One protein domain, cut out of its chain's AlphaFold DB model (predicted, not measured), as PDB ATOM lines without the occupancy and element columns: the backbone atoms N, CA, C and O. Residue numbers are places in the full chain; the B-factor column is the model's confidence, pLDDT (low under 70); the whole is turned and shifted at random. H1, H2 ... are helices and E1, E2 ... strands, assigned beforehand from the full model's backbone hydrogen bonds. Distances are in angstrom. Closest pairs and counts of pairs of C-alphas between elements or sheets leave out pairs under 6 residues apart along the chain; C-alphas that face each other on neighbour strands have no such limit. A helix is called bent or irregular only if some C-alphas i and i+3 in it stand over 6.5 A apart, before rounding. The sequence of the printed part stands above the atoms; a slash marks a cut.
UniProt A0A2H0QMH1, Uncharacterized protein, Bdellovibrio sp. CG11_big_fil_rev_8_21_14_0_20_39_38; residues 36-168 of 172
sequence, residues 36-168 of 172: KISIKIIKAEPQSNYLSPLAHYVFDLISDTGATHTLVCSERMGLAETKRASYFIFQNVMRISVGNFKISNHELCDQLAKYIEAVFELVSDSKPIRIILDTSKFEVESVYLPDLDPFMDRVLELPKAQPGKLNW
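This is residues 36 to 168 of the 172 residues of an uncharacterized protein of Bdellovibrio sp. CG11_big_fil_rev_8_21_14_0_20_39_38 (UniProt A0A2H0QMH1). One antiparallel sheet of eight strands folds back on itself like a partly closed barrel and curls round helix H1, which packs mainly on E3 and E2. E5, E4, E3 and E2 make one leaf, E6, E7 and E8 the other, and bent E1 the hinge. The links E3 to E4 and E7 to E8 reach opposite ends of the longest axis. The printed part has 133 residues, with E1 to E5, H1, then E6 to E8 along it; the sheet's order is E5 E4 E3 E2 E1 E6 E7 E8, the class mixed. It is compact, with a radius of gyration of the C-alphas of 14.4 A, and spans 47 by 31 by 29 A.

E1, residues 36 to 46, bends by 76 degrees at residue 42; its residues 36 to 41 pair with E6, residues 129 to 134, and 41 to 46 with E2, residues 55 to 63. Within hydrogen-bond range are N 39 and O 131, 2.8 A, and N 45 and O 60, 2.9 A. E1, E2, E3, residues 68 to 74, E4, residues 86 to 91, and E5, residues 97 to 103, form a meander, each strand the antiparallel neighbour of the one before; N 61 and O 69, N 89 and O 70, and N 101 and O 88 are each 2.8 A apart. E6, E7, residues 139 to 144, and E8, residues 165 to 167, form another, with N 132 and O 142 at 2.9 A and N 166 and O 143 at 2.8 A. The closest C-alphas of E5 and E7, Phe 101 and Glu 139, are 4.5 A apart. H1, residues 106 to 119, is on the strongly twisted sheet; its closest C-alphas to E3 are Cys 109 and Cys 73, 5.7 A. In H1 every O i to N i+4 pair is within hydrogen-bond range.

E1 runs 26.2 A from C-alpha 36 at (2.855, -39.983, -23.641), E2 22.4 A, E3 19.5 A and H1 20.1 A. E8 ends at C-alpha 167, (-0.807, -33.092, -11.257).

The C-alphas farthest apart, Ala 80 and Met 152, are 47.7 A apart. The printed part has no cut; the links E3 to E4 and E7 to E8 are long. pLDDT is under 70 at 34 residues, among them 48 to 55, 75 to 84 and 153 to 164.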
ATOM      1  N   LYS A  36       3.620 -39.641 -24.832       91.69
ATOM      2  CA  LYS A  36       2.855 -39.983 -23.641       91.69
ATOM      3  C   LYS A  36       2.367 -41.420 -23.694       91.69
ATOM      4  O   LYS A  36       1.812 -41.852 -24.708       91.69
ATOM      5  N   ILE A  37       2.543 -42.140 -22.593       92.19
ATOM      6  CA  ILE A  37       2.021 -43.493 -22.386       92.19
ATOM      7  C   ILE A  37       0.969 -43.413 -21.284       92.19
ATOM      8  O   ILE A  37       1.248 -42.916 -20.200       92.19
ATOM      9  N   SER A  38      -0.242 -43.892 -21.565       94.56
ATOM     10  CA  SER A  38      -1.313 -44.012 -20.573       94.56
ATOM     11  C   SER A  38      -1.419 -45.460 -20.132       94.56
ATOM     12  O   SER A  38      -1.642 -46.332 -20.969       94.56
ATOM     13  N   ILE A  39      -1.304 -45.703 -18.834       94.94
ATOM     14  CA  ILE A  39      -1.377 -47.032 -18.231       94.94
ATOM     15  C   ILE A  39      -2.636 -47.102 -17.373       94.94
ATOM     16  O   ILE A  39      -2.857 -46.236 -16.523       94.94
ATOM     17  N   LYS A  40      -3.464 -48.125 -17.599       96.38
ATOM     18  CA  LYS A  40      -4.664 -48.410 -16.808       96.38
ATOM     19  C   LYS A  40      -4.342 -49.516 -15.808       96.38
ATOM     20  O   LYS A  40      -4.238 -50.672 -16.196       96.38
ATOM     21  N   ILE A  41      -4.168 -49.161 -14.541       96.31
ATOM     22  CA  ILE A  41      -3.914 -50.098 -13.445       96.31
ATOM     23  C   ILE A  41      -5.246 -50.619 -12.918       96.31
ATOM     24  O   ILE A  41      -6.109 -49.834 -12.529       96.31
ATOM     25  N   ILE A  42      -5.389 -51.940 -12.902       95.88
ATOM     26  CA  ILE A  42      -6.608 -52.643 -12.483       95.88
ATOM     27  C   ILE A  42      -6.400 -53.509 -11.242       95.88
ATOM     28  O   ILE A  42      -7.352 -54.101 -10.759       95.88
ATOM     29  N   LYS A  43      -5.168 -53.620 -10.745       95.25
ATOM     30  CA  LYS A  43      -4.863 -54.258  -9.467       95.25
ATOM     31  C   LYS A  43      -3.588 -53.649  -8.903       95.25
ATOM     32  O   LYS A  43      -2.668 -53.338  -9.662       95.25
ATOM     33  N   ALA A  44      -3.540 -53.489  -7.592       93.44
ATOM     34  CA  ALA A  44      -2.350 -53.075  -6.875       93.44
ATOM     35  C   ALA A  44      -2.096 -54.054  -5.730       93.44
ATOM     36  O   ALA A  44      -3.039 -54.513  -5.092       93.44
ATOM     37  N   GLU A  45      -0.836 -54.386  -5.483       90.81
ATOM     38  CA  GLU A  45      -0.439 -55.263  -4.387       90.81
ATOM     39  C   GLU A  45       0.767 -54.650  -3.670       90.81
ATOM     40  O   GLU A  45       1.765 -54.328  -4.327       90.81
ATOM     41  N   PRO A  46       0.710 -54.452  -2.342       87.75
ATOM     42  CA  PRO A  46       1.903 -54.090  -1.592       87.75
ATOM     43  C   PRO A  46       2.901 -55.249  -1.666       87.75
ATOM     44  O   PRO A  46       2.543 -56.409  -1.446       87.75
ATOM     45  N   GLN A  47       4.167 -54.958  -1.960       85.31
ATOM     46  CA  GLN A  47       5.187 -55.999  -1.929       85.31
ATOM     47  C   GLN A  47       5.528 -56.360  -0.480       85.31
ATOM     48  O   GLN A  47       6.134 -55.581   0.253       85.31
ATOM     49  N   SER A  48       5.186 -57.588  -0.085       59.97
ATOM     50  CA  SER A  48       5.348 -58.109   1.280       59.97
ATOM     51  C   SER A  48       6.800 -58.224   1.766       59.97
ATOM     52  O   SER A  48       7.027 -58.401   2.960       59.97
ATOM     53  N   ASN A  49       7.787 -58.118   0.868       51.25
ATOM     54  CA  ASN A  49       9.189 -58.461   1.128       51.25
ATOM     55  C   ASN A  49      10.183 -57.296   0.992       51.25
ATOM     56  O   ASN A  49      11.385 -57.539   0.848       51.25
ATOM     57  N   TYR A  50       9.748 -56.035   1.045       52.81
ATOM     58  CA  TYR A  50      10.695 -54.922   0.927       52.81
ATOM     59  C   TYR A  50      11.428 -54.607   2.240       52.81
ATOM     60  O   TYR A  50      11.163 -53.638   2.939       52.81
ATOM     61  N   LEU A  51      12.460 -55.416   2.499       45.94
ATOM     62  CA  LEU A  51      13.625 -55.142   3.351       45.94
ATOM     63  C   LEU A  51      14.560 -54.093   2.709       45.94
ATOM     64  O   LEU A  51      15.783 -54.236   2.743       45.94
ATOM     65  N   SER A  52      14.024 -53.053   2.064       49.56
ATOM     66  CA  SER A  52      14.853 -51.902   1.708       49.56
ATOM     67  C   SER A  52      14.696 -50.877   2.821       49.56
ATOM     68  O   SER A  52      13.645 -50.249   2.885       49.56
ATOM     69  N   PRO A  53      15.712 -50.646   3.673       56.47
ATOM     70  CA  PRO A  53      15.623 -49.670   4.766       56.47
ATOM     71  C   PRO A  53      15.430 -48.213   4.291       56.47
ATOM     72  O   PRO A  53      15.474 -47.294   5.099       56.47
ATOM     73  N   LEU A  54      15.260 -47.993   2.982       57.16
ATOM     74  CA  LEU A  54      15.236 -46.698   2.307       57.16
ATOM     75  C   LEU A  54      13.976 -46.483   1.442       57.16
ATOM     76  O   LEU A  54      13.743 -45.364   0.985       57.16
ATOM     77  N   ALA A  55      13.186 -47.527   1.167       57.09
ATOM     78  CA  ALA A  55      11.923 -47.412   0.434       57.09
ATOM     79  C   ALA A  55      10.777 -47.597   1.425       57.09
ATOM     80  O   ALA A  55      10.683 -48.643   2.060       57.09
ATOM     81  N   HIS A  56       9.939 -46.573   1.566       72.19
ATOM     82  CA  HIS A  56       8.852 -46.592   2.541       72.19
ATOM     83  C   HIS A  56       7.635 -47.347   1.993       72.19
ATOM     84  O   HIS A  56       6.942 -48.030   2.739       72.19
ATOM     85  N   TYR A  57       7.424 -47.282   0.670       83.94
ATOM     86  CA  TYR A  57       6.341 -47.987  -0.008       83.94
ATOM     87  C   TYR A  57       6.779 -48.530  -1.370       83.94
ATOM     88  O   TYR A  57       7.318 -47.792  -2.204       83.94
ATOM     89  N   VAL A  58       6.503 -49.814  -1.609       88.94
ATOM     90  CA  VAL A  58       6.698 -50.472  -2.906       88.94
ATOM     91  C   VAL A  58       5.448 -51.264  -3.264       88.94
ATOM     92  O   VAL A  58       5.014 -52.128  -2.501       88.94
ATOM     93  N   PHE A  59       4.883 -50.969  -4.434       91.88
ATOM     94  CA  PHE A  59       3.686 -51.633  -4.941       91.88
ATOM     95  C   PHE A  59       3.939 -52.260  -6.302       91.88
ATOM     96  O   PHE A  59       4.497 -51.610  -7.192       91.88
ATOM     97  N   ASP A  60       3.433 -53.475  -6.479       93.50
ATOM     98  CA  ASP A  60       3.227 -54.060  -7.794       93.50
ATOM     99  C   ASP A  60       1.875 -53.610  -8.336       93.50
ATOM    100  O   ASP A  60       0.822 -53.827  -7.738       93.50
ATOM    101  N   LEU A  61       1.909 -52.949  -9.487       95.12
ATOM    102  CA  LEU A  61       0.752 -52.392 -10.166       95.12
ATOM    103  C   LEU A  61       0.523 -53.176 -11.454       95.12
ATOM    104  O   LEU A  61       1.370 -53.185 -12.345       95.12
ATOM    105  N   ILE A  62      -0.620 -53.842 -11.564       95.69
ATOM    106  CA  ILE A  62      -0.956 -54.682 -12.714       95.69
ATOM    107  C   ILE A  62      -1.895 -53.907 -13.630       95.69
ATOM    108  O   ILE A  62      -2.954 -53.427 -13.213       95.69
ATOM    109  N   SER A  63      -1.489 -53.780 -14.889       96.25
ATOM    110  CA  SER A  63      -2.280 -53.126 -15.926       96.25
ATOM    111  C   SER A  63      -3.387 -54.021 -16.484       96.25
ATOM    112  O   SER A  63      -3.358 -55.243 -16.338       96.25
ATOM    113  N   ASP A  64      -4.338 -53.416 -17.190       95.19
ATOM    114  CA  ASP A  64      -5.374 -54.101 -17.973       95.19
ATOM    115  C   ASP A  64      -4.817 -55.065 -19.032       95.19
ATOM    116  O   ASP A  64      -5.452 -56.060 -19.372       95.19
ATOM    117  N   THR A  65      -3.594 -54.821 -19.505       94.06
ATOM    118  CA  THR A  65      -2.870 -55.733 -20.405       94.06
ATOM    119  C   THR A  65      -2.234 -56.937 -19.702       94.06
ATOM    120  O   THR A  65      -1.671 -57.807 -20.365       94.06
ATOM    121  N   GLY A  66      -2.269 -56.985 -18.368       92.44
ATOM    122  CA  GLY A  66      -1.585 -57.992 -17.555       92.44
ATOM    123  C   GLY A  66      -0.094 -57.718 -17.327       92.44
ATOM    124  O   GLY A  66       0.565 -58.495 -16.638       92.44
ATOM    125  N   ALA A  67       0.458 -56.621 -17.863       93.94
ATOM    126  CA  ALA A  67       1.815 -56.198 -17.528       93.94
ATOM    127  C   ALA A  67       1.887 -55.736 -16.066       93.94
ATOM    128  O   ALA A  67       1.039 -54.959 -15.619       93.94
ATOM    129  N   THR A  68       2.911 -56.198 -15.351       94.94
ATOM    130  CA  THR A  68       3.249 -55.747 -13.997       94.94
ATOM    131  C   THR A  68       4.177 -54.543 -14.088       94.94
ATOM    132  O   THR A  68       5.045 -54.482 -14.955       94.94
ATOM    133  N   HIS A  69       3.979 -53.569 -13.221       95.06
ATOM    134  CA  HIS A  69       4.807 -52.383 -13.073       95.06
ATOM    135  C   HIS A  69       5.115 -52.198 -11.595       95.06
ATOM    136  O   HIS A  69       4.378 -52.701 -10.752       95.06
ATOM    137  N   THR A  70       6.154 -51.438 -11.270       93.25
ATOM    138  CA  THR A  70       6.520 -51.217  -9.866       93.25
ATOM    139  C   THR A  70       6.512 -49.732  -9.550       93.25
ATOM    140  O   THR A  70       7.209 -48.951 -10.195       93.25
ATOM    141  N   LEU A  71       5.737 -49.335  -8.544       92.69
ATOM    142  CA  LEU A  71       5.803 -48.000  -7.954       92.69
ATOM    143  C   LEU A  71       6.729 -48.044  -6.742       92.69
ATOM    144  O   LEU A  71       6.530 -48.862  -5.848       92.69
ATOM    145  N   VAL A  72       7.711 -47.148  -6.706       90.19
ATOM    146  CA  VAL A  72       8.653 -47.012  -5.595       90.19
ATOM    147  C   VAL A  72       8.573 -45.590  -5.051       90.19
ATOM    148  O   VAL A  72       9.046 -44.646  -5.691       90.19
ATOM    149  N   CYS A  73       8.011 -45.445  -3.850       88.38
ATOM    150  CA  CYS A  73       8.061 -44.205  -3.083       88.38
ATOM    151  C   CYS A  73       9.149 -44.327  -2.008       88.38
ATOM    152  O   CYS A  73       9.146 -45.235  -1.171       88.38
ATOM    153  N   SER A  74      10.131 -43.432  -2.074       81.25
ATOM    154  CA  SER A  74      11.316 -43.434  -1.212       81.25
ATOM    155  C   SER A  74      11.533 -42.038  -0.658       81.25
ATOM    156  O   SER A  74      11.480 -41.066  -1.419       81.25
ATOM    157  N   GLU A  75      11.784 -41.959   0.650       68.00
ATOM    158  CA  GLU A  75      12.124 -40.707   1.308       68.00
ATOM    159  C   GLU A  75      13.482 -40.193   0.847       68.00
ATOM    160  O   GLU A  75      14.453 -40.931   0.647       68.00
ATOM    161  N   ARG A  76      13.566 -38.872   0.706       58.66
ATOM    162  CA  ARG A  76      14.804 -38.189   0.352       58.66
ATOM    163  C   ARG A  76      15.750 -38.218   1.558       58.66
ATOM    164  O   ARG A  76      15.817 -37.248   2.305       58.66
ATOM    165  N   MET A  77      16.504 -39.301   1.749       47.94
ATOM    166  CA  MET A  77      17.535 -39.327   2.789       47.94
ATOM    167  C   MET A  77      18.649 -38.326   2.454       47.94
ATOM    168  O   MET A  77      19.294 -38.384   1.403       47.94
ATOM    169  N   GLY A  78      18.812 -37.342   3.337       42.50
ATOM    170  CA  GLY A  78      19.867 -36.343   3.278       42.50
ATOM    171  C   GLY A  78      21.206 -36.895   3.769       42.50
ATOM    172  O   GLY A  78      21.243 -37.700   4.691       42.50
ATOM    173  N   LEU A  79      22.272 -36.341   3.180       42.75
ATOM    174  CA  LEU A  79      23.704 -36.505   3.477       42.75
ATOM    175  C   LEU A  79      24.346 -37.793   2.916       42.75
ATOM    176  O   LEU A  79      24.264 -38.863   3.496       42.75
ATOM    177  N   ALA A  80      25.068 -37.606   1.803       45.78
ATOM    178  CA  ALA A  80      25.990 -38.536   1.134       45.78
ATOM    179  C   ALA A  80      25.385 -39.611   0.188       45.78
ATOM    180  O   ALA A  80      25.091 -40.745   0.541       45.78
ATOM    181  N   GLU A  81      25.316 -39.209  -1.088       41.12
ATOM    182  CA  GLU A  81      25.687 -39.996  -2.283       41.12
ATOM    183  C   GLU A  81      24.680 -40.799  -3.111       41.12
ATOM    184  O   GLU A  81      25.016 -41.089  -4.252       41.12
ATOM    185  N   THR A  82      23.413 -40.989  -2.741       44.81
ATOM    186  CA  THR A  82      22.384 -41.209  -3.787       44.81
ATOM    187  C   THR A  82      21.039 -40.625  -3.375       44.81
ATOM    188  O   THR A  82      20.276 -41.242  -2.644       44.81
ATOM    189  N   LYS A  83      20.708 -39.427  -3.880       51.53
ATOM    190  CA  LYS A  83      19.334 -38.903  -3.848       51.53
ATOM    191  C   LYS A  83      18.455 -39.823  -4.704       51.53
ATOM    192  O   LYS A  83      18.283 -39.569  -5.894       51.53
ATOM    193  N   ARG A  84      17.947 -40.918  -4.140       57.66
ATOM    194  CA  ARG A  84      17.001 -41.792  -4.837       57.66
ATOM    195  C   ARG A  84      15.661 -41.066  -4.868       57.66
ATOM    196  O   ARG A  84      15.024 -40.878  -3.841       57.66
ATOM    197  N   ALA A  85      15.305 -40.540  -6.036       71.38
ATOM    198  CA  ALA A  85      13.982 -39.968  -6.257       71.38
ATOM    199  C   ALA A  85      12.937 -41.090  -6.208       71.38
ATOM    200  O   ALA A  85      13.276 -42.242  -6.456       71.38
ATOM    201  N   SER A  86      11.681 -40.763  -5.916       87.25
ATOM    202  CA  SER A  86      10.577 -41.699  -6.138       87.25
ATOM    203  C   SER A  86      10.425 -41.964  -7.647       87.25
ATOM    204  O   SER A  86      10.698 -41.071  -8.456       87.25
ATOM    205  N   TYR A  87      10.046 -43.177  -8.051       90.19
ATOM    206  CA  TYR A  87       9.948 -43.544  -9.469       90.19
ATOM    207  C   TYR A  87       8.927 -44.652  -9.742       90.19
ATOM    208  O   TYR A  87       8.518 -45.400  -8.858       90.19
ATOM    209  N   PHE A  88       8.547 -44.762 -11.012       91.94
ATOM    210  CA  PHE A  88       7.683 -45.792 -11.568       91.94
ATOM    211  C   PHE A  88       8.468 -46.619 -12.594       91.94
ATOM    212  O   PHE A  88       8.957 -46.083 -13.591       91.94
ATOM    213  N   ILE A  89       8.608 -47.922 -12.361       92.94
ATOM    214  CA  ILE A  89       9.234 -48.862 -13.295       92.94
ATOM    215  C   ILE A  89       8.172 -49.334 -14.284       92.94
ATOM    216  O   ILE A  89       7.287 -50.119 -13.940       92.94
ATOM    217  N   PHE A  90       8.284 -48.887 -15.532       92.69
ATOM    218  CA  PHE A  90       7.449 -49.378 -16.618       92.69
ATOM    219  C   PHE A  90       8.045 -50.668 -17.180       92.69
ATOM    220  O   PHE A  90       9.181 -50.688 -17.658       92.69
ATOM    221  N   GLN A  91       7.264 -51.745 -17.155       92.69
ATOM    222  CA  GLN A  91       7.641 -53.034 -17.735       92.69
ATOM    223  C   GLN A  91       6.632 -53.433 -18.807       92.69
ATOM    224  O   GLN A  91       5.477 -53.022 -18.773       92.69
ATOM    225  N   ASN A  92       7.052 -54.242 -19.771       87.44
ATOM    226  CA  ASN A  92       6.126 -54.803 -20.753       87.44
ATOM    227  C   ASN A  92       5.407 -56.054 -20.210       87.44
ATOM    228  O   ASN A  92       5.669 -56.521 -19.100       87.44
ATOM    229  N   VAL A  93       4.531 -56.649 -21.025       86.25
ATOM    230  CA  VAL A  93       3.807 -57.895 -20.693       86.25
ATOM    231  C   VAL A  93       4.728 -59.092 -20.405       86.25
ATOM    232  O   VAL A  93       4.318 -60.036 -19.741       86.25
ATOM    233  N   MET A  94       5.990 -59.040 -20.846       87.75
ATOM    234  CA  MET A  94       7.022 -60.053 -20.578       87.75
ATOM    235  C   MET A  94       7.853 -59.738 -19.321       87.75
ATOM    236  O   MET A  94       8.880 -60.375 -19.098       87.75
ATOM    237  N   ARG A  95       7.446 -58.748 -18.510       81.50
ATOM    238  CA  ARG A  95       8.147 -58.258 -17.303       81.50
ATOM    239  C   ARG A  95       9.542 -57.675 -17.556       81.50
ATOM    240  O   ARG A  95      10.318 -57.478 -16.622       81.50
ATOM    241  N   ILE A  96       9.868 -57.347 -18.804       85.12
ATOM    242  CA  ILE A  96      11.126 -56.676 -19.145       85.12
ATOM    243  C   ILE A  96      10.969 -55.191 -18.820       85.12
ATOM    244  O   ILE A  96      10.028 -54.558 -19.304       85.12
ATOM    245  N   SER A  97      11.881 -54.646 -18.008       89.12
ATOM    246  CA  SER A  97      11.919 -53.210 -17.711       89.12
ATOM    247  C   SER A  97      12.216 -52.419 -18.983       89.12
ATOM    248  O   SER A  97      13.229 -52.641 -19.646       89.12
ATOM    249  N   VAL A  98      11.300 -51.521 -19.330       87.62
ATOM    250  CA  VAL A  98      11.384 -50.645 -20.503       87.62
ATOM    251  C   VAL A  98      11.951 -49.282 -20.109       87.62
ATOM    252  O   VAL A  98      12.658 -48.661 -20.898       87.62
ATOM    253  N   GLY A  99      11.668 -48.813 -18.891       88.19
ATOM    254  CA  GLY A  99      12.209 -47.556 -18.385       88.19
ATOM    255  C   GLY A  99      11.757 -47.224 -16.967       88.19
ATOM    256  O   GLY A  99      10.723 -47.702 -16.500       88.19
ATOM    257  N   ASN A 100      12.529 -46.360 -16.309       91.31
ATOM    258  CA  ASN A 100      12.224 -45.829 -14.984       91.31
ATOM    259  C   ASN A 100      11.787 -44.370 -15.132       91.31
ATOM    260  O   ASN A 100      12.558 -43.543 -15.613       91.31
ATOM    261  N   PHE A 101      10.560 -44.068 -14.720       92.25
ATOM    262  CA  PHE A 101       9.962 -42.743 -14.820       92.25
ATOM    263  C   PHE A 101      10.010 -42.062 -13.462       92.25
ATOM    264  O   PHE A 101       9.461 -42.569 -12.486       92.25
ATOM    265  N   LYS A 102      10.684 -40.921 -13.381       91.50
ATOM    266  CA  LYS A 102      10.857 -40.181 -12.136       91.50
ATOM    267  C   LYS A 102       9.539 -39.541 -11.692       91.50
ATOM    268  O   LYS A 102       8.760 -39.046 -12.503       91.50
ATOM    269  N   ILE A 103       9.330 -39.513 -10.383       90.25
ATOM    270  CA  ILE A 103       8.264 -38.771  -9.719       90.25
ATOM    271  C   ILE A 103       8.913 -37.566  -9.030       90.25
ATOM    272  O   ILE A 103       9.679 -37.719  -8.078       90.25
ATOM    273  N   SER A 104       8.668 -36.362  -9.552       84.38
ATOM    274  CA  SER A 104       9.386 -35.152  -9.121       84.38
ATOM    275  C   SER A 104       8.968 -34.648  -7.737       84.38
ATOM    276  O   SER A 104       9.812 -34.130  -7.005       84.38
ATOM    277  N   ASN A 105       7.713 -34.864  -7.339       84.19
ATOM    278  CA  ASN A 105       7.203 -34.494  -6.020       84.19
ATOM    279  C   ASN A 105       7.068 -35.743  -5.133       84.19
ATOM    280  O   ASN A 105       6.236 -36.607  -5.383       84.19
ATOM    281  N   HIS A 106       7.893 -35.837  -4.096       81.50
ATOM    282  CA  HIS A 106       7.899 -36.988  -3.195       81.50
ATOM    283  C   HIS A 106       6.628 -37.085  -2.331       81.50
ATOM    284  O   HIS A 106       6.087 -38.177  -2.181       81.50
ATOM    285  N   GLU A 107       6.098 -35.957  -1.854       82.69
ATOM    286  CA  GLU A 107       4.886 -35.921  -1.025       82.69
ATOM    287  C   GLU A 107       3.680 -36.502  -1.772       82.69
ATOM    288  O   GLU A 107       2.906 -37.285  -1.223       82.69
ATOM    289  N   LEU A 108       3.553 -36.174  -3.057       82.56
ATOM    290  CA  LEU A 108       2.507 -36.737  -3.903       82.56
ATOM    291  C   LEU A 108       2.684 -38.259  -4.112       82.56
ATOM    292  O   LEU A 108       1.687 -38.967  -4.260       82.56
ATOM    293  N   CYS A 109       3.917 -38.791  -4.091       88.81
ATOM    294  CA  CYS A 109       4.155 -40.241  -4.146       88.81
ATOM    295  C   CYS A 109       3.653 -40.904  -2.868       88.81
ATOM    296  O   CYS A 109       2.930 -41.892  -2.935       88.81
ATOM    297  N   ASP A 110       3.966 -40.327  -1.711       86.31
ATOM    298  CA  ASP A 110       3.514 -40.855  -0.425       86.31
ATOM    299  C   ASP A 110       1.993 -40.801  -0.281       86.31
ATOM    300  O   ASP A 110       1.384 -41.733   0.241       86.31
ATOM    301  N   GLN A 111       1.353 -39.733  -0.767       85.12
ATOM    302  CA  GLN A 111      -0.108 -39.649  -0.811       85.12
ATOM    303  C   GLN A 111      -0.705 -40.742  -1.704       85.12
ATOM    304  O   GLN A 111      -1.665 -41.399  -1.301       85.12
ATOM    305  N   LEU A 112      -0.119 -40.974  -2.884       88.06
ATOM    306  CA  LEU A 112      -0.516 -42.065  -3.771       88.06
ATOM    307  C   LEU A 112      -0.326 -43.433  -3.105       88.06
ATOM    308  O   LEU A 112      -1.222 -44.267  -3.165       88.06
ATOM    309  N   ALA A 113       0.812 -43.658  -2.452       89.31
ATOM    310  CA  ALA A 113       1.115 -44.897  -1.752       89.31
ATOM    311  C   ALA A 113       0.099 -45.191  -0.642       89.31
ATOM    312  O   ALA A 113      -0.478 -46.274  -0.622       89.31
ATOM    313  N   LYS A 114      -0.188 -44.208   0.218       85.50
ATOM    314  CA  LYS A 114      -1.195 -44.324   1.287       85.50
ATOM    315  C   LYS A 114      -2.597 -44.553   0.738       85.50
ATOM    316  O   LYS A 114      -3.370 -45.310   1.315       85.50
ATOM    317  N   TYR A 115      -2.931 -43.902  -0.377       86.38
ATOM    318  CA  TYR A 115      -4.196 -44.142  -1.060       86.38
ATOM    319  C   TYR A 115      -4.287 -45.590  -1.543       86.38
ATOM    320  O   TYR A 115      -5.247 -46.273  -1.211       86.38
ATOM    321  N   ILE A 116      -3.274 -46.076  -2.271       89.50
ATOM    322  CA  ILE A 116      -3.235 -47.456  -2.767       89.50
ATOM    323  C   ILE A 116      -3.307 -48.443  -1.599       89.50
ATOM    324  O   ILE A 116      -4.109 -49.363  -1.653       89.50
ATOM    325  N   GLU A 117      -2.544 -48.235  -0.529       86.25
ATOM    326  CA  GLU A 117      -2.575 -49.083   0.670       86.25
ATOM    327  C   GLU A 117      -3.974 -49.187   1.292       86.25
ATOM    328  O   GLU A 117      -4.381 -50.264   1.719       86.25
ATOM    329  N   ALA A 118      -4.738 -48.094   1.305       84.38
ATOM    330  CA  ALA A 118      -6.085 -48.083   1.863       84.38
ATOM    331  C   ALA A 118      -7.132 -48.758   0.958       84.38
ATOM    332  O   ALA A 118      -8.188 -49.158   1.445       84.38
ATOM    333  N   VAL A 119      -6.881 -48.850  -0.356       84.62
ATOM    334  CA  VAL A 119      -7.928 -49.179  -1.345       84.62
ATOM    335  C   VAL A 119      -7.510 -50.243  -2.360       84.62
ATOM    336  O   VAL A 119      -8.227 -50.462  -3.334       84.62
ATOM    337  N   PHE A 120      -6.369 -50.914  -2.174       84.25
ATOM    338  CA  PHE A 120      -5.793 -51.819  -3.178       84.25
ATOM    339  C   PHE A 120      -6.751 -52.943  -3.602       84.25
ATOM    340  O   PHE A 120      -6.758 -53.317  -4.772       84.25
ATOM    341  N   GLU A 121      -7.604 -53.426  -2.691       85.44
ATOM    342  CA  GLU A 121      -8.627 -54.445  -2.977       85.44
ATOM    343  C   GLU A 121      -9.768 -53.934  -3.875       85.44
ATOM    344  O   GLU A 121     -10.453 -54.723  -4.523       85.44
ATOM    345  N   LEU A 122      -9.972 -52.616  -3.926       87.44
ATOM    346  CA  LEU A 122     -11.031 -51.958  -4.696       87.44
ATOM    347  C   LEU A 122     -10.570 -51.547  -6.100       87.44
ATOM    348  O   LEU A 122     -11.403 -51.300  -6.982       87.44
ATOM    349  N   VAL A 123      -9.253 -51.475  -6.322       89.56
ATOM    350  CA  VAL A 123      -8.679 -51.194  -7.642       89.56
ATOM    351  C   VAL A 123      -9.061 -52.335  -8.578       89.56
ATOM    352  O   VAL A 123      -8.779 -53.500  -8.313       89.56
ATOM    353  N   SER A 124      -9.752 -51.990  -9.663       92.62
ATOM    354  CA  SER A 124     -10.361 -52.956 -10.579       92.62
ATOM    355  C   SER A 124     -10.555 -52.354 -11.970       92.62
ATOM    356  O   SER A 124     -10.249 -51.187 -12.215       92.62
ATOM    357  N   ASP A 125     -11.089 -53.135 -12.910       92.81
ATOM    358  CA  ASP A 125     -11.330 -52.661 -14.277       92.81
ATOM    359  C   ASP A 125     -12.378 -51.533 -14.359       92.81
ATOM    360  O   ASP A 125     -12.264 -50.637 -15.207       92.81
ATOM    361  N   SER A 126     -13.362 -51.550 -13.449       91.75
ATOM    362  CA  SER A 126     -14.393 -50.513 -13.299       91.75
ATOM    363  C   SER A 126     -13.905 -49.303 -12.500       91.75
ATOM    364  O   SER A 126     -14.352 -48.188 -12.763       91.75
ATOM    365  N   LYS A 127     -12.956 -49.505 -11.575       91.19
ATOM    366  CA  LYS A 127     -12.329 -48.461 -10.751       91.19
ATOM    367  C   LYS A 127     -10.800 -48.468 -10.911       91.19
ATOM    368  O   LYS A 127     -10.083 -48.816  -9.972       91.19
ATOM    369  N   PRO A 128     -10.280 -48.118 -12.101       94.56
ATOM    370  CA  PRO A 128      -8.853 -48.187 -12.371       94.56
ATOM    371  C   PRO A 128      -8.116 -46.946 -11.862       94.56
ATOM    372  O   PRO A 128      -8.644 -45.834 -11.902       94.56
ATOM    373  N   ILE A 129      -6.840 -47.112 -11.523       94.12
ATOM    374  CA  ILE A 129      -5.903 -45.988 -11.405       94.12
ATOM    375  C   ILE A 129      -5.298 -45.752 -12.791       94.12
ATOM    376  O   ILE A 129      -4.823 -46.689 -13.432       94.12
ATOM    377  N   ARG A 130      -5.299 -44.511 -13.285       95.50
ATOM    378  CA  ARG A 130      -4.649 -44.182 -14.567       95.50
ATOM    379  C   ARG A 130      -3.370 -43.404 -14.331       95.50
ATOM    380  O   ARG A 130      -3.400 -42.354 -13.699       95.50
ATOM    381  N   ILE A 131      -2.266 -43.887 -14.885       94.62
ATOM    382  CA  ILE A 131      -0.951 -43.253 -14.777       94.62
ATOM    383  C   ILE A 131      -0.526 -42.805 -16.172       94.62
ATOM    384  O   ILE A 131      -0.507 -43.607 -17.105       94.62
ATOM    385  N   ILE A 132      -0.202 -41.522 -16.322       95.31
ATOM    386  CA  ILE A 132       0.306 -40.953 -17.570       95.31
ATOM    387  C   ILE A 132       1.801 -40.706 -17.419       95.31
ATOM    388  O   ILE A 132       2.227 -39.973 -16.527       95.31
ATOM    389  N   LEU A 133       2.581 -41.308 -18.307       94.31
ATOM    390  CA  LEU A 133       4.029 -41.183 -18.371       94.31
ATOM    391  C   LEU A 133       4.428 -40.291 -19.543       94.31
ATOM    392  O   LEU A 133       3.916 -40.481 -20.647       94.31
ATOM    393  N   ASP A 134       5.372 -39.382 -19.325       93.31
ATOM    394  CA  ASP A 134       6.026 -38.591 -20.367       93.31
ATOM    395  C   ASP A 134       7.357 -39.257 -20.750       93.31
ATOM    396  O   ASP A 134       8.319 -39.276 -19.978       93.31
ATOM    397  N   THR A 135       7.413 -39.828 -21.954       90.56
ATOM    398  CA  THR A 135       8.595 -40.530 -22.479       90.56
ATOM    399  C   THR A 135       9.689 -39.584 -22.948       90.56
ATOM    400  O   THR A 135      10.830 -40.013 -23.088       90.56
ATOM    401  N   SER A 136       9.378 -38.304 -23.171       90.06
ATOM    402  CA  SER A 136      10.382 -37.306 -23.547       90.06
ATOM    403  C   SER A 136      11.217 -36.862 -22.346       90.06
ATOM    404  O   SER A 136      12.416 -36.623 -22.483       90.06
ATOM    405  N   LYS A 137      10.592 -36.809 -21.163       90.25
ATOM    406  CA  LYS A 137      11.233 -36.412 -19.902       90.25
ATOM    407  C   LYS A 137      11.614 -37.587 -19.005       90.25
ATOM    408  O   LYS A 137      12.374 -37.390 -18.065       90.25
ATOM    409  N   PHE A 138      11.101 -38.786 -19.292       90.44
ATOM    410  CA  PHE A 138      11.159 -39.938 -18.388       90.44
ATOM    411  C   PHE A 138      10.579 -39.602 -17.007       90.44
ATOM    412  O   PHE A 138      11.180 -39.876 -15.969       90.44
ATOM    413  N   GLU A 139       9.387 -39.003 -16.995       92.31
ATOM    414  CA  GLU A 139       8.700 -38.563 -15.778       92.31
ATOM    415  C   GLU A 139       7.243 -39.033 -15.740       92.31
ATOM    416  O   GLU A 139       6.599 -39.231 -16.772       92.31
ATOM    417  N   VAL A 140       6.712 -39.220 -14.531       92.81
ATOM    418  CA  VAL A 140       5.276 -39.421 -14.316       92.81
ATOM    419  C   VAL A 140       4.590 -38.060 -14.420       92.81
ATOM    420  O   VAL A 140       4.783 -37.191 -13.575       92.81
ATOM    421  N   GLU A 141       3.783 -37.861 -15.461       92.75
ATOM    422  CA  GLU A 141       3.138 -36.575 -15.740       92.75
ATOM    423  C   GLU A 141       1.885 -36.355 -14.888       92.75
ATOM    424  O   GLU A 141       1.629 -35.248 -14.414       92.75
ATOM    425  N   SER A 142       1.054 -37.388 -14.718       92.38
ATOM    426  CA  SER A 142      -0.163 -37.307 -13.898       92.38
ATOM    427  C   SER A 142      -0.656 -38.677 -13.458       92.38
ATOM    428  O   SER A 142      -0.436 -39.677 -14.142       92.38
ATOM    429  N   VAL A 143      -1.341 -38.705 -12.315       92.31
ATOM    430  CA  VAL A 143      -2.051 -39.887 -11.816       92.31
ATOM    431  C   VAL A 143      -3.506 -39.512 -11.563       92.31
ATOM    432  O   VAL A 143      -3.788 -38.480 -10.957       92.31
ATOM    433  N   TYR A 144      -4.427 -40.333 -12.051       91.62
ATOM    434  CA  TYR A 144      -5.861 -40.193 -11.829       91.62
ATOM    435  C   TYR A 144      -6.313 -41.341 -10.944       91.62
ATOM    436  O   TYR A 144      -6.172 -42.511 -11.318       91.62
ATOM    437  N   LEU A 145      -6.829 -40.989  -9.775       90.25
ATOM    438  CA  LEU A 145      -7.384 -41.940  -8.825       90.25
ATOM    439  C   LEU A 145      -8.853 -42.209  -9.173       90.25
ATOM    440  O   LEU A 145      -9.525 -41.292  -9.654       90.25
ATOM    441  N   PRO A 146      -9.354 -43.440  -8.979       87.81
ATOM    442  CA  PRO A 146     -10.769 -43.722  -9.170       87.81
ATOM    443  C   PRO A 146     -11.610 -42.989  -8.122       87.81
ATOM    444  O   PRO A 146     -11.171 -42.791  -6.991       87.81
ATOM    445  N   ASP A 147     -12.840 -42.639  -8.488       83.94
ATOM    446  CA  ASP A 147     -13.815 -42.137  -7.524       83.94
ATOM    447  C   ASP A 147     -14.259 -43.292  -6.618       83.94
ATOM    448  O   ASP A 147     -14.749 -44.324  -7.091       83.94
ATOM    449  N   LEU A 148     -14.064 -43.121  -5.311       77.38
ATOM    450  CA  LEU A 148     -14.514 -44.063  -4.292       77.38
ATOM    451  C   LEU A 148     -15.704 -43.474  -3.548       77.38
ATOM    452  O   LEU A 148     -15.683 -42.311  -3.146       77.38
ATOM    453  N   ASP A 149     -16.731 -44.294  -3.360       74.69
ATOM    454  CA  ASP A 149     -17.901 -43.960  -2.561       74.69
ATOM    455  C   ASP A 149     -17.718 -44.595  -1.172       74.69
ATOM    456  O   ASP A 149     -17.790 -45.821  -1.055       74.69
ATOM    457  N   PRO A 150     -17.499 -43.803  -0.106       67.56
ATOM    458  CA  PRO A 150     -17.260 -44.330   1.238       67.56
ATOM    459  C   PRO A 150     -18.372 -45.259   1.744       67.56
ATOM    460  O   PRO A 150     -18.100 -46.183   2.511       67.56
ATOM    461  N   PHE A 151     -19.620 -45.041   1.314       65.62
ATOM    462  CA  PHE A 151     -20.772 -45.825   1.754       65.62
ATOM    463  C   PHE A 151     -20.864 -47.163   1.024       65.62
ATOM    464  O   PHE A 151     -21.195 -48.181   1.636       65.62
ATOM    465  N   MET A 152     -20.562 -47.171  -0.275       71.25
ATOM    466  CA  MET A 152     -20.651 -48.375  -1.104       71.25
ATOM    467  C   MET A 152     -19.386 -49.235  -1.023       71.25
ATOM    468  O   MET A 152     -19.477 -50.462  -1.069       71.25
ATOM    469  N   ASP A 153     -18.221 -48.610  -0.846       66.69
ATOM    470  CA  ASP A 153     -16.912 -49.265  -0.933       66.69
ATOM    471  C   ASP A 153     -16.339 -49.708   0.425       66.69
ATOM    472  O   ASP A 153     -15.250 -50.275   0.476       66.69
ATOM    473  N   ARG A 154     -17.076 -49.501   1.529       66.25
ATOM    474  CA  ARG A 154     -16.695 -49.898   2.904       66.25
ATOM    475  C   ARG A 154     -15.310 -49.394   3.343       66.25
ATOM    476  O   ARG A 154     -14.628 -50.059   4.123       66.25
ATOM    477  N   VAL A 155     -14.899 -48.218   2.876       65.06
ATOM    478  CA  VAL A 155     -13.629 -47.605   3.284       65.06
ATOM    479  C   VAL A 155     -13.856 -46.818   4.573       65.06
ATOM    480  O   VAL A 155     -14.588 -45.832   4.574       65.06
ATOM    481  N   LEU A 156     -13.258 -47.277   5.677       56.66
ATOM    482  CA  LEU A 156     -13.508 -46.736   7.019       56.66
ATOM    483  C   LEU A 156     -13.085 -45.267   7.153       56.66
ATOM    484  O   LEU A 156     -13.841 -44.493   7.727       56.66
ATOM    485  N   GLU A 157     -11.954 -44.869   6.564       63.12
ATOM    486  CA  GLU A 157     -11.530 -43.471   6.411       63.12
ATOM    487  C   GLU A 157     -10.589 -43.366   5.199       63.12
ATOM    488  O   GLU A 157      -9.582 -44.071   5.129       63.12
ATOM    489  N   LEU A 158     -10.901 -42.502   4.226       60.53
ATOM    490  CA  LEU A 158      -9.979 -42.222   3.123       60.53
ATOM    491  C   LEU A 158      -8.899 -41.236   3.599       60.53
ATOM    492  O   LEU A 158      -9.238 -40.215   4.210       60.53
ATOM    493  N   PRO A 159      -7.610 -41.464   3.281       59.72
ATOM    494  CA  PRO A 159      -6.619 -40.405   3.407       59.72
ATOM    495  C   PRO A 159      -7.090 -39.186   2.601       59.72
ATOM    496  O   PRO A 159      -7.766 -39.339   1.588       59.72
ATOM    497  N   LYS A 160      -6.697 -37.966   2.996       57.03
ATOM    498  CA  LYS A 160      -7.067 -36.694   2.326       57.03
ATOM    499  C   LYS A 160      -6.694 -36.587   0.830       57.03
ATOM    500  O   LYS A 160      -6.855 -35.515   0.251       57.03
ATOM    501  N   ALA A 161      -6.195 -37.649   0.201       56.97
ATOM    502  CA  ALA A 161      -6.119 -37.762  -1.244       56.97
ATOM    503  C   ALA A 161      -7.550 -37.753  -1.806       56.97
ATOM    504  O   ALA A 161      -8.244 -38.767  -1.816       56.97
ATOM    505  N   GLN A 162      -8.019 -36.571  -2.208       57.56
ATOM    506  CA  GLN A 162      -9.324 -36.445  -2.837       57.56
ATOM    507  C   GLN A 162      -9.308 -37.152  -4.199       57.56
ATOM    508  O   GLN A 162      -8.305 -37.056  -4.916       57.56
ATOM    509  N   PRO A 163     -10.399 -37.842  -4.573       59.28
ATOM    510  CA  PRO A 163     -10.558 -38.343  -5.929       59.28
ATOM    511  C   PRO A 163     -10.343 -37.207  -6.935       59.28
ATOM    512  O   PRO A 163     -10.797 -36.078  -6.734       59.28
ATOM    513  N   GLY A 164      -9.582 -37.484  -7.994       65.88
ATOM    514  CA  GLY A 164      -9.200 -36.465  -8.965       65.88
ATOM    515  C   GLY A 164      -7.819 -36.664  -9.582       65.88
ATOM    516  O   GLY A 164      -7.194 -37.723  -9.496       65.88
ATOM    517  N   LYS A 165      -7.357 -35.618 -10.272       75.06
ATOM    518  CA  LYS A 165      -6.060 -35.585 -10.952       75.06
ATOM    519  C   LYS A 165      -4.979 -35.099  -9.989       75.06
ATOM    520  O   LYS A 165      -4.941 -33.916  -9.659       75.06
ATOM    521  N   LEU A 166      -4.038 -35.971  -9.648       72.19
ATOM    522  CA  LEU A 166      -2.760 -35.563  -9.074       72.19
ATOM    523  C   LEU A 166      -1.875 -35.058 -10.221       72.19
ATOM    524  O   LEU A 166      -1.441 -35.828 -11.086       72.19
ATOM    525  N   ASN A 167      -1.678 -33.738 -10.278       66.94
ATOM    526  CA  ASN A 167      -0.807 -33.092 -11.257       66.94
ATOM    527  C   ASN A 167       0.545 -32.768 -10.614       66.94
ATOM    528  O   ASN A 167       0.646 -31.853  -9.800       66.94
ATOM    529  N   TRP A 168       1.582 -33.495 -11.022       65.88
ATOM    530  CA  TRP A 168       2.934 -33.361 -10.472       65.88
ATOM    531  C   TRP A 168       3.620 -32.053 -10.879       65.88
ATOM    532  O   TRP A 168       4.565 -31.644 -10.218       65.88
TER     533      TRP A 168